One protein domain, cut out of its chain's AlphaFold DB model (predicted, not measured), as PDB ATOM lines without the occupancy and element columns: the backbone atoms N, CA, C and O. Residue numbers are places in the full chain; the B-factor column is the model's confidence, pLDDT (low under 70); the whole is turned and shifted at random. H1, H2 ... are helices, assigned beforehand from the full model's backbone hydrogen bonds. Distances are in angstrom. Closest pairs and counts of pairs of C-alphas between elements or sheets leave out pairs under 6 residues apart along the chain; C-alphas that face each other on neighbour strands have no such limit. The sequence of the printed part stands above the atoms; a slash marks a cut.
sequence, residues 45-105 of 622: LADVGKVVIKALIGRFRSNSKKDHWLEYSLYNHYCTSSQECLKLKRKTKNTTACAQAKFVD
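What this domain is: This is residues 45 to 105 of the 622 residues of the protein "Hypothetical protein" of Bursaphelenchus okinawaensis (UniProt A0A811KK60). A long helix, H1, with the short H2 crossing it makes one end of the domain, H3 makes the other end, and the last helix, H4, bridges the space between them. H4 packs on H3 where it begins and reaches back to H2, beside which it runs the opposite way, while H1 and H3 stay apart. The printed part has 61 residues with four named helices, in the order H1, H2, H3, H4, and no named strand; the class is all helix. The whole is only just compact, close to loose, with a radius of gyration of the C-alphas of 12.3 A and spans of 36 by 26 by 18 A.

How they stand to each other: H1, residues 45 to 61, touches H2, residues 69 to 74, and their closest C-alphas, those of Ala 55 and Ser 73, are 4.1 A apart. Their lines stand about perpendicular, at 82 degrees. H2 also touches H4, residues 99 to 105, with the closest C-alphas, those of Leu 70 and Val 104, 6.7 A apart. These two run opposite ways at a shallow tilt of 7 degrees. H1 and H4 are close but not clearly touching: their closest C-alphas, those of Val 51 and Val 104, are 7.3 A apart. H3, residues 83 to 91, touches H4, and the closest C-alphas, those of Cys 85 and Ala 99, are 4.8 A apart. The lines of H3 and H4 stand about perpendicular, at 89 degrees. H3 is apart from both H1 and H2. One of the three touching pairs is at a shallow tilt, and the helix packing is mostly crossed, only just. In H1, H3 and H4 every O i to N i+4 pair is within hydrogen-bond range; in H2 0 of 2 are, but 3 of its 3 O i to N i+3 pairs are within range.

Where its parts are: H1 begins at C-alpha 45, at (185.112, 173.146, 223.141), and runs 24.3 A from first to last C-alpha, ending at C-alpha 61, at (199.874, 165.987, 205.281). H2, residues 69 to 74, measures 10.5 A between its end C-alphas. H3, residues 83 to 91, measures 12.5 A. H4, residues 99 to 105, measures 10.0 A and ends at C-alpha 105, at (200.021, 175.597, 224.192).

The domain as a whole: The two C-alphas farthest apart are those of Phe 60 and Lys 93, at 36.2 A. The first and last printed C-alphas, those of Leu 45 and Asp 105, are 15.1 A apart. The printed part has no cut, and the links H1 to H2, H2 to H3 and H3 to H4 are short. The mean pLDDT of the printed part is 78.6, and the model's confidence is under 70 at residues 62 to 63, residues 75 to 76 and residue 80.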
ATOM      1  N   LEU A  45     185.093 174.569 223.508       82.31
ATOM      2  CA  LEU A  45     185.112 173.146 223.141       82.31
ATOM      3  C   LEU A  45     185.198 172.928 221.618       82.31
ATOM      4  O   LEU A  45     185.941 172.067 221.142       82.31
ATOM      5  N   ALA A  46     184.465 173.732 220.842       83.81
ATOM      6  CA  ALA A  46     184.488 173.654 219.385       83.81
ATOM      7  C   ALA A  46     185.845 174.104 218.828       83.81
ATOM      8  O   ALA A  46     186.336 173.535 217.851       83.81
ATOM      9  N   ASP A  47     186.471 175.098 219.455       83.38
ATOM     10  CA  ASP A  47     187.774 175.614 219.037       83.38
ATOM     11  C   ASP A  47     188.914 174.645 219.384       83.38
ATOM     12  O   ASP A  47     189.770 174.387 218.532       83.38
ATOM     13  N   VAL A  48     188.861 173.993 220.552       85.50
ATOM     14  CA  VAL A  48     189.756 172.876 220.907       85.50
ATOM     15  C   VAL A  48     189.618 171.734 219.894       85.50
ATOM     16  O   VAL A  48     190.620 171.268 219.344       85.50
ATOM     17  N   GLY A  49     188.386 171.329 219.563       84.94
ATOM     18  CA  GLY A  49     188.123 170.282 218.569       84.94
ATOM     19  C   GLY A  49     188.701 170.609 217.188       84.94
ATOM     20  O   GLY A  49     189.356 169.765 216.571       84.94
ATOM     21  N   LYS A  50     188.547 171.855 216.714       85.19
ATOM     22  CA  LYS A  50     189.154 172.316 215.450       85.19
ATOM     23  C   LYS A  50     190.679 172.220 215.480       85.19
ATOM     24  O   LYS A  50     191.266 171.823 214.473       85.19
ATOM     25  N   VAL A  51     191.323 172.591 216.589       85.44
ATOM     26  CA  VAL A  51     192.786 172.513 216.736       85.44
ATOM     27  C   VAL A  51     193.261 171.065 216.692       85.44
ATOM     28  O   VAL A  51     194.173 170.762 215.923       85.44
ATOM     29  N   VAL A  52     192.611 170.163 217.430       85.31
ATOM     30  CA  VAL A  52     192.957 168.732 217.447       85.31
ATOM     31  C   VAL A  52     192.782 168.105 216.062       85.31
ATOM     32  O   VAL A  52     193.699 167.455 215.562       85.31
ATOM     33  N   ILE A  53     191.656 168.355 215.386       85.50
ATOM     34  CA  ILE A  53     191.400 167.833 214.033       85.50
ATOM     35  C   ILE A  53     192.426 168.383 213.031       85.50
ATOM     36  O   ILE A  53     193.000 167.618 212.252       85.50
ATOM     37  N   LYS A  54     192.712 169.693 213.061       84.62
ATOM     38  CA  LYS A  54     193.736 170.306 212.195       84.62
ATOM     39  C   LYS A  54     195.131 169.751 212.473       84.62
ATOM     40  O   LYS A  54     195.873 169.534 211.521       84.62
ATOM     41  N   ALA A  55     195.479 169.494 213.734       84.31
ATOM     42  CA  ALA A  55     196.745 168.872 214.107       84.31
ATOM     43  C   ALA A  55     196.855 167.435 213.575       84.31
ATOM     44  O   ALA A  55     197.880 167.080 212.994       84.31
ATOM     45  N   LEU A  56     195.796 166.626 213.695       85.31
ATOM     46  CA  LEU A  56     195.764 165.256 213.173       85.31
ATOM     47  C   LEU A  56     195.882 165.226 211.644       85.31
ATOM     48  O   LEU A  56     196.726 164.513 211.108       85.31
ATOM     49  N   ILE A  57     195.100 166.045 210.933       83.00
ATOM     50  CA  ILE A  57     195.184 166.162 209.466       83.00
ATOM     51  C   ILE A  57     196.563 166.688 209.045       83.00
ATOM     52  O   ILE A  57     197.165 166.179 208.097       83.00
ATOM     53  N   GLY A  58     197.081 167.690 209.758       78.50
ATOM     54  CA  GLY A  58     198.398 168.275 209.525       78.50
ATOM     55  C   GLY A  58     199.531 167.271 209.726       78.50
ATOM     56  O   GLY A  58     200.478 167.279 208.945       78.50
ATOM     57  N   ARG A  59     199.406 166.348 210.686       80.38
ATOM     58  CA  ARG A  59     200.370 165.260 210.913       80.38
ATOM     59  C   ARG A  59     200.456 164.293 209.730       80.38
ATOM     60  O   ARG A  59     201.541 163.813 209.433       80.38
ATOM     61  N   PHE A  60     199.341 164.022 209.048       78.38
ATOM     62  CA  PHE A  60     199.324 163.156 207.861       78.38
ATOM     63  C   PHE A  60     199.739 163.870 206.569       78.38
ATOM     64  O   PHE A  60     200.184 163.218 205.630       78.38
ATOM     65  N   ARG A  61     199.575 165.197 206.492       75.00
ATOM     66  CA  ARG A  61     199.874 165.987 205.281       75.00
ATOM     67  C   ARG A  61     201.234 166.682 205.300       75.00
ATOM     68  O   ARG A  61     201.731 167.053 204.241       75.00
ATOM     69  N   SER A  62     201.815 166.919 206.473       69.75
ATOM     70  CA  SER A  62     203.074 167.651 206.613       69.75
ATOM     71  C   SER A  62     204.272 166.707 206.602       69.75
ATOM     72  O   SER A  62     204.320 165.746 207.359       69.75
ATOM     73  N   ASN A  63     205.280 167.041 205.795       65.25
ATOM     74  CA  ASN A  63     206.558 166.326 205.734       65.25
ATOM     75  C   ASN A  63     207.591 166.842 206.761       65.25
ATOM     76  O   ASN A  63     208.724 166.368 206.796       65.25
ATOM     77  N   SER A  64     207.234 167.847 207.573       72.44
ATOM     78  CA  SER A  64     208.136 168.450 208.569       72.44
ATOM     79  C   SER A  64     207.980 167.781 209.933       72.44
ATOM     80  O   SER A  64     206.856 167.549 210.370       72.44
ATOM     81  N   LYS A  65     209.083 167.481 210.628       75.19
ATOM     82  CA  LYS A  65     209.044 166.963 212.005       75.19
ATOM     83  C   LYS A  65     208.848 168.134 212.976       75.19
ATOM     84  O   LYS A  65     209.596 169.107 212.909       75.19
ATOM     85  N   LYS A  66     207.827 168.057 213.832       76.56
ATOM     86  CA  LYS A  66     207.564 169.006 214.928       76.56
ATOM     87  C   LYS A  66     207.827 168.327 216.271       76.56
ATOM     88  O   LYS A  66     207.680 167.107 216.359       76.56
ATOM     89  N   ASP A  67     208.182 169.107 217.289       75.00
ATOM     90  CA  ASP A  67     208.513 168.587 218.624       75.00
ATOM     91  C   ASP A  67     207.269 168.056 219.346       75.00
ATOM     92  O   ASP A  67     207.322 167.018 220.006       75.00
ATOM     93  N   HIS A  68     206.114 168.703 219.146       79.62
ATOM     94  CA  HIS A  68     204.828 168.228 219.648       79.62
ATOM     95  C   HIS A  68     203.775 168.111 218.540       79.62
ATOM     96  O   HIS A  68     203.647 168.972 217.670       79.62
ATOM     97  N   TRP A  69     202.943 167.065 218.591       80.88
ATOM     98  CA  TRP A  69     201.979 166.770 217.524       80.88
ATOM     99  C   TRP A  69     200.852 167.815 217.385       80.88
ATOM    100  O   TRP A  69     200.300 167.974 216.299       80.88
ATOM    101  N   LEU A  70     200.529 168.574 218.439       83.75
ATOM    102  CA  LEU A  70     199.556 169.682 218.355       83.75
ATOM    103  C   LEU A  70     200.046 170.855 217.492       83.75
ATOM    104  O   LEU A  70     199.226 171.607 216.967       83.75
ATOM    105  N   GLU A  71     201.356 171.014 217.303       81.44
ATOM    106  CA  GLU A  71     201.924 172.140 216.544       81.44
ATOM    107  C   GLU A  71     201.673 172.025 215.043       81.44
ATOM    108  O   GLU A  71     201.705 173.023 214.324       81.44
ATOM    109  N   TYR A  72     201.322 170.829 214.563       79.38
ATOM    110  CA  TYR A  72     200.842 170.639 213.197       79.38
ATOM    111  C   TYR A  72     199.564 171.432 212.902       79.38
ATOM    112  O   TYR A  72     199.273 171.677 211.736       79.38
ATOM    113  N   SER A  73     198.825 171.900 213.916       80.19
ATOM    114  CA  SER A  73     197.680 172.802 213.723       80.19
ATOM    115  C   SER A  73     198.067 174.189 213.179       80.19
ATOM    116  O   SER A  73     197.213 174.880 212.619       80.19
ATOM    117  N   LEU A  74     199.344 174.582 213.282       78.88
ATOM    118  CA  LEU A  74     199.875 175.874 212.830       78.88
ATOM    119  C   LEU A  74     200.419 175.850 211.390       78.88
ATOM    120  O   LEU A  74     200.964 176.852 210.937       78.88
ATOM    121  N   TYR A  75     200.269 174.747 210.646       69.56
ATOM    122  CA  TYR A  75     200.956 174.530 209.360       69.56
ATOM    123  C   TYR A  75     200.730 175.613 208.281       69.56
ATOM    124  O   TYR A  75     201.597 175.797 207.436       69.56
ATOM    125  N   ASN A  76     199.608 176.345 208.333       69.25
ATOM    126  CA  ASN A  76     199.263 177.445 207.419       69.25
ATOM    127  C   ASN A  76     198.978 178.773 208.156       69.25
ATOM    128  O   ASN A  76     198.318 179.658 207.606       69.25
ATOM    129  N   HIS A  77     199.393 178.910 209.418       77.62
ATOM    130  CA  HIS A  77     199.107 180.104 210.213       77.62
ATOM    131  C   HIS A  77     200.278 181.092 210.207       77.62
ATOM    132  O   HIS A  77     201.393 180.748 210.589       77.62
ATOM    133  N   TYR A  78     200.000 182.350 209.853       75.00
ATOM    134  CA  TYR A  78     200.973 183.440 209.903       75.00
ATOM    135  C   TYR A  78     200.650 184.396 211.060       75.00
ATOM    136  O   TYR A  78     199.740 185.225 210.971       75.00
ATOM    137  N   CYS A  79     201.445 184.321 212.132       74.69
ATOM    138  CA  CYS A  79     201.308 185.150 213.341       74.69
ATOM    139  C   CYS A  79     201.493 186.664 213.092       74.69
ATOM    140  O   CYS A  79     201.243 187.482 213.978       74.69
ATOM    141  N   THR A  80     201.961 187.055 211.905       69.94
ATOM    142  CA  THR A  80     202.130 188.451 211.475       69.94
ATOM    143  C   THR A  80     200.865 189.060 210.871       69.94
ATOM    144  O   THR A  80     200.739 190.279 210.892       69.94
ATOM    145  N   SER A  81     199.927 188.246 210.369       70.12
ATOM    146  CA  SER A  81     198.768 188.725 209.596       70.12
ATOM    147  C   SER A  81     197.412 188.472 210.262       70.12
ATOM    148  O   SER A  81     196.405 189.008 209.806       70.12
ATOM    149  N   SER A  82     197.344 187.644 211.307       78.25
ATOM    150  CA  SER A  82     196.072 187.329 211.968       78.25
ATOM    151  C   SER A  82     195.586 188.480 212.857       78.25
ATOM    152  O   SER A  82     196.324 188.957 213.720       78.25
ATOM    153  N   GLN A  83     194.315 188.871 212.693       77.31
ATOM    154  CA  GLN A  83     193.645 189.933 213.459       77.31
ATOM    155  C   GLN A  83     193.772 189.728 214.980       77.31
ATOM    156  O   GLN A  83     194.037 190.678 215.715       77.31
ATOM    157  N   GLU A  84     193.624 188.494 215.468       74.94
ATOM    158  CA  GLU A  84     193.717 188.188 216.904       74.94
ATOM    159  C   GLU A  84     195.152 188.234 217.430       74.94
ATOM    160  O   GLU A  84     195.395 188.695 218.544       74.94
ATOM    161  N   CYS A  85     196.125 187.835 216.607       75.88
ATOM    162  CA  CYS A  85     197.536 187.962 216.966       75.88
ATOM    163  C   CYS A  85     197.940 189.438 217.046       75.88
ATOM    164  O   CYS A  85     198.651 189.825 217.965       75.88
ATOM    165  N   LEU A  86     197.437 190.282 216.140       77.00
ATOM    166  CA  LEU A  86     197.676 191.727 216.175       77.00
ATOM    167  C   LEU A  86     197.056 192.391 217.414       77.00
ATOM    168  O   LEU A  86     197.708 193.232 218.032       77.00
ATOM    169  N   LYS A  87     195.845 191.984 217.822       78.75
ATOM    170  CA  LYS A  87     195.221 192.439 219.079       78.75
ATOM    171  C   LYS A  87     196.066 192.065 220.300       78.75
ATOM    172  O   LYS A  87     196.332 192.924 221.134       78.75
ATOM    173  N   LEU A  88     196.553 190.824 220.368       75.88
ATOM    174  CA  LEU A  88     197.403 190.368 221.472       75.88
ATOM    175  C   LEU A  88     198.749 191.111 221.522       75.88
ATOM    176  O   LEU A  88     199.205 191.477 222.604       75.88
ATOM    177  N   LYS A  89     199.364 191.384 220.361       80.94
ATOM    178  CA  LYS A  89     200.609 192.169 220.263       80.94
ATOM    179  C   LYS A  89     200.434 193.605 220.759       80.94
ATOM    180  O   LYS A  89     201.321 194.109 221.439       80.94
ATOM    181  N   ARG A  90     199.297 194.242 220.446       76.75
ATOM    182  CA  ARG A  90     198.952 195.583 220.952       76.75
ATOM    183  C   ARG A  90     198.728 195.570 222.465       76.75
ATOM    184  O   ARG A  90     199.296 196.411 223.147       76.75
ATOM    185  N   LYS A  91     197.987 194.581 222.977       78.75
ATOM    186  CA  LYS A  91     197.680 194.442 224.412       78.75
ATOM    187  C   LYS A  91     198.919 194.150 225.268       78.75
ATOM    188  O   LYS A  91     199.085 194.738 226.322       78.75
ATOM    189  N   THR A  92     199.811 193.276 224.803       74.00
ATOM    190  CA  THR A  92     200.949 192.768 225.604       74.00
ATOM    191  C   THR A  92     202.259 193.534 225.344       74.00
ATOM    192  O   THR A  92     203.305 193.147 225.852       74.00
ATOM    193  N   LYS A  93     202.257 194.557 224.467       74.94
ATOM    194  CA  LYS A  93     203.455 195.279 223.965       74.94
ATOM    195  C   LYS A  93     204.614 194.365 223.500       74.94
ATOM    196  O   LYS A  93     205.758 194.799 223.400       74.94
ATOM    197  N   ASN A  94     204.328 193.104 223.161       77.31
ATOM    198  CA  ASN A  94     205.310 192.109 222.730       77.31
ATOM    199  C   ASN A  94     205.112 191.786 221.242       77.31
ATOM    200  O   ASN A  94     204.091 191.228 220.840       77.31
ATOM    201  N   THR A  95     206.108 192.103 220.414       72.00
ATOM    202  CA  THR A  95     206.048 191.978 218.946       72.00
ATOM    203  C   THR A  95     206.082 190.531 218.439       72.00
ATOM    204  O   THR A  95     205.689 190.269 217.294       72.00
ATOM    205  N   THR A  96     206.487 189.582 219.290       75.00
ATOM    206  CA  THR A  96     206.605 188.146 218.970       75.00
ATOM    207  C   THR A  96     205.388 187.314 219.385       75.00
ATOM    208  O   THR A  96     205.269 186.163 218.969       75.00
ATOM    209  N   ALA A  97     204.443 187.890 220.137       75.06
ATOM    210  CA  ALA A  97     203.284 187.166 220.653       75.06
ATOM    211  C   ALA A  97     202.351 186.674 219.530       75.06
ATOM    212  O   ALA A  97     202.017 187.414 218.599       75.06
ATOM    213  N   CYS A  98     201.897 185.424 219.632       81.69
ATOM    214  CA  CYS A  98     200.969 184.815 218.684       81.69
ATOM    215  C   CYS A  98     199.810 184.153 219.429       81.69
ATOM    216  O   CYS A  98     200.007 183.179 220.153       81.69
ATOM    217  N   ALA A  99     198.597 184.675 219.235       78.06
ATOM    218  CA  ALA A  99     197.401 184.218 219.943       78.06
ATOM    219  C   ALA A  99     197.078 182.747 219.646       78.06
ATOM    220  O   ALA A  99     196.798 181.979 220.559       78.06
ATOM    221  N   GLN A 100     197.199 182.328 218.381       80.25
ATOM    222  CA  GLN A 100     196.919 180.944 218.000       80.25
ATOM    223  C   GLN A 100     197.989 179.966 218.511       80.25
ATOM    224  O   GLN A 100     197.657 178.832 218.831       80.25
ATOM    225  N   ALA A 101     199.254 180.390 218.622       81.69
ATOM    226  CA  ALA A 101     200.303 179.563 219.223       81.69
ATOM    227  C   ALA A 101     200.095 179.407 220.740       81.69
ATOM    228  O   ALA A 101     200.119 178.284 221.230       81.69
ATOM    229  N   LYS A 102     199.771 180.504 221.445       81.69
ATOM    230  CA  LYS A 102     199.410 180.475 222.874       81.69
ATOM    231  C   LYS A 102     198.219 179.546 223.130       81.69
ATOM    232  O   LYS A 102     198.295 178.688 223.994       81.69
ATOM    233  N   PHE A 103     197.169 179.642 222.312       84.06
ATOM    234  CA  PHE A 103     196.018 178.744 222.418       84.06
ATOM    235  C   PHE A 103     196.402 177.275 222.190       84.06
ATOM    236  O   PHE A 103     195.911 176.395 222.884       84.06
ATOM    237  N   VAL A 104     197.299 176.978 221.243       84.62
ATOM    238  CA  VAL A 104     197.804 175.611 221.037       84.62
ATOM    239  C   VAL A 104     198.563 175.103 222.266       84.62
ATOM    240  O   VAL A 104     198.396 173.935 222.617       84.62
ATOM    241  N   ASP A 105     199.343 175.949 222.938       83.81
ATOM    242  CA  ASP A 105     200.021 175.597 224.192       83.81
ATOM    243  C   ASP A 105     199.036 175.399 225.360       83.81
ATOM    244  O   ASP A 105     199.183 174.444 226.130       83.81
TER     245      ASP A 105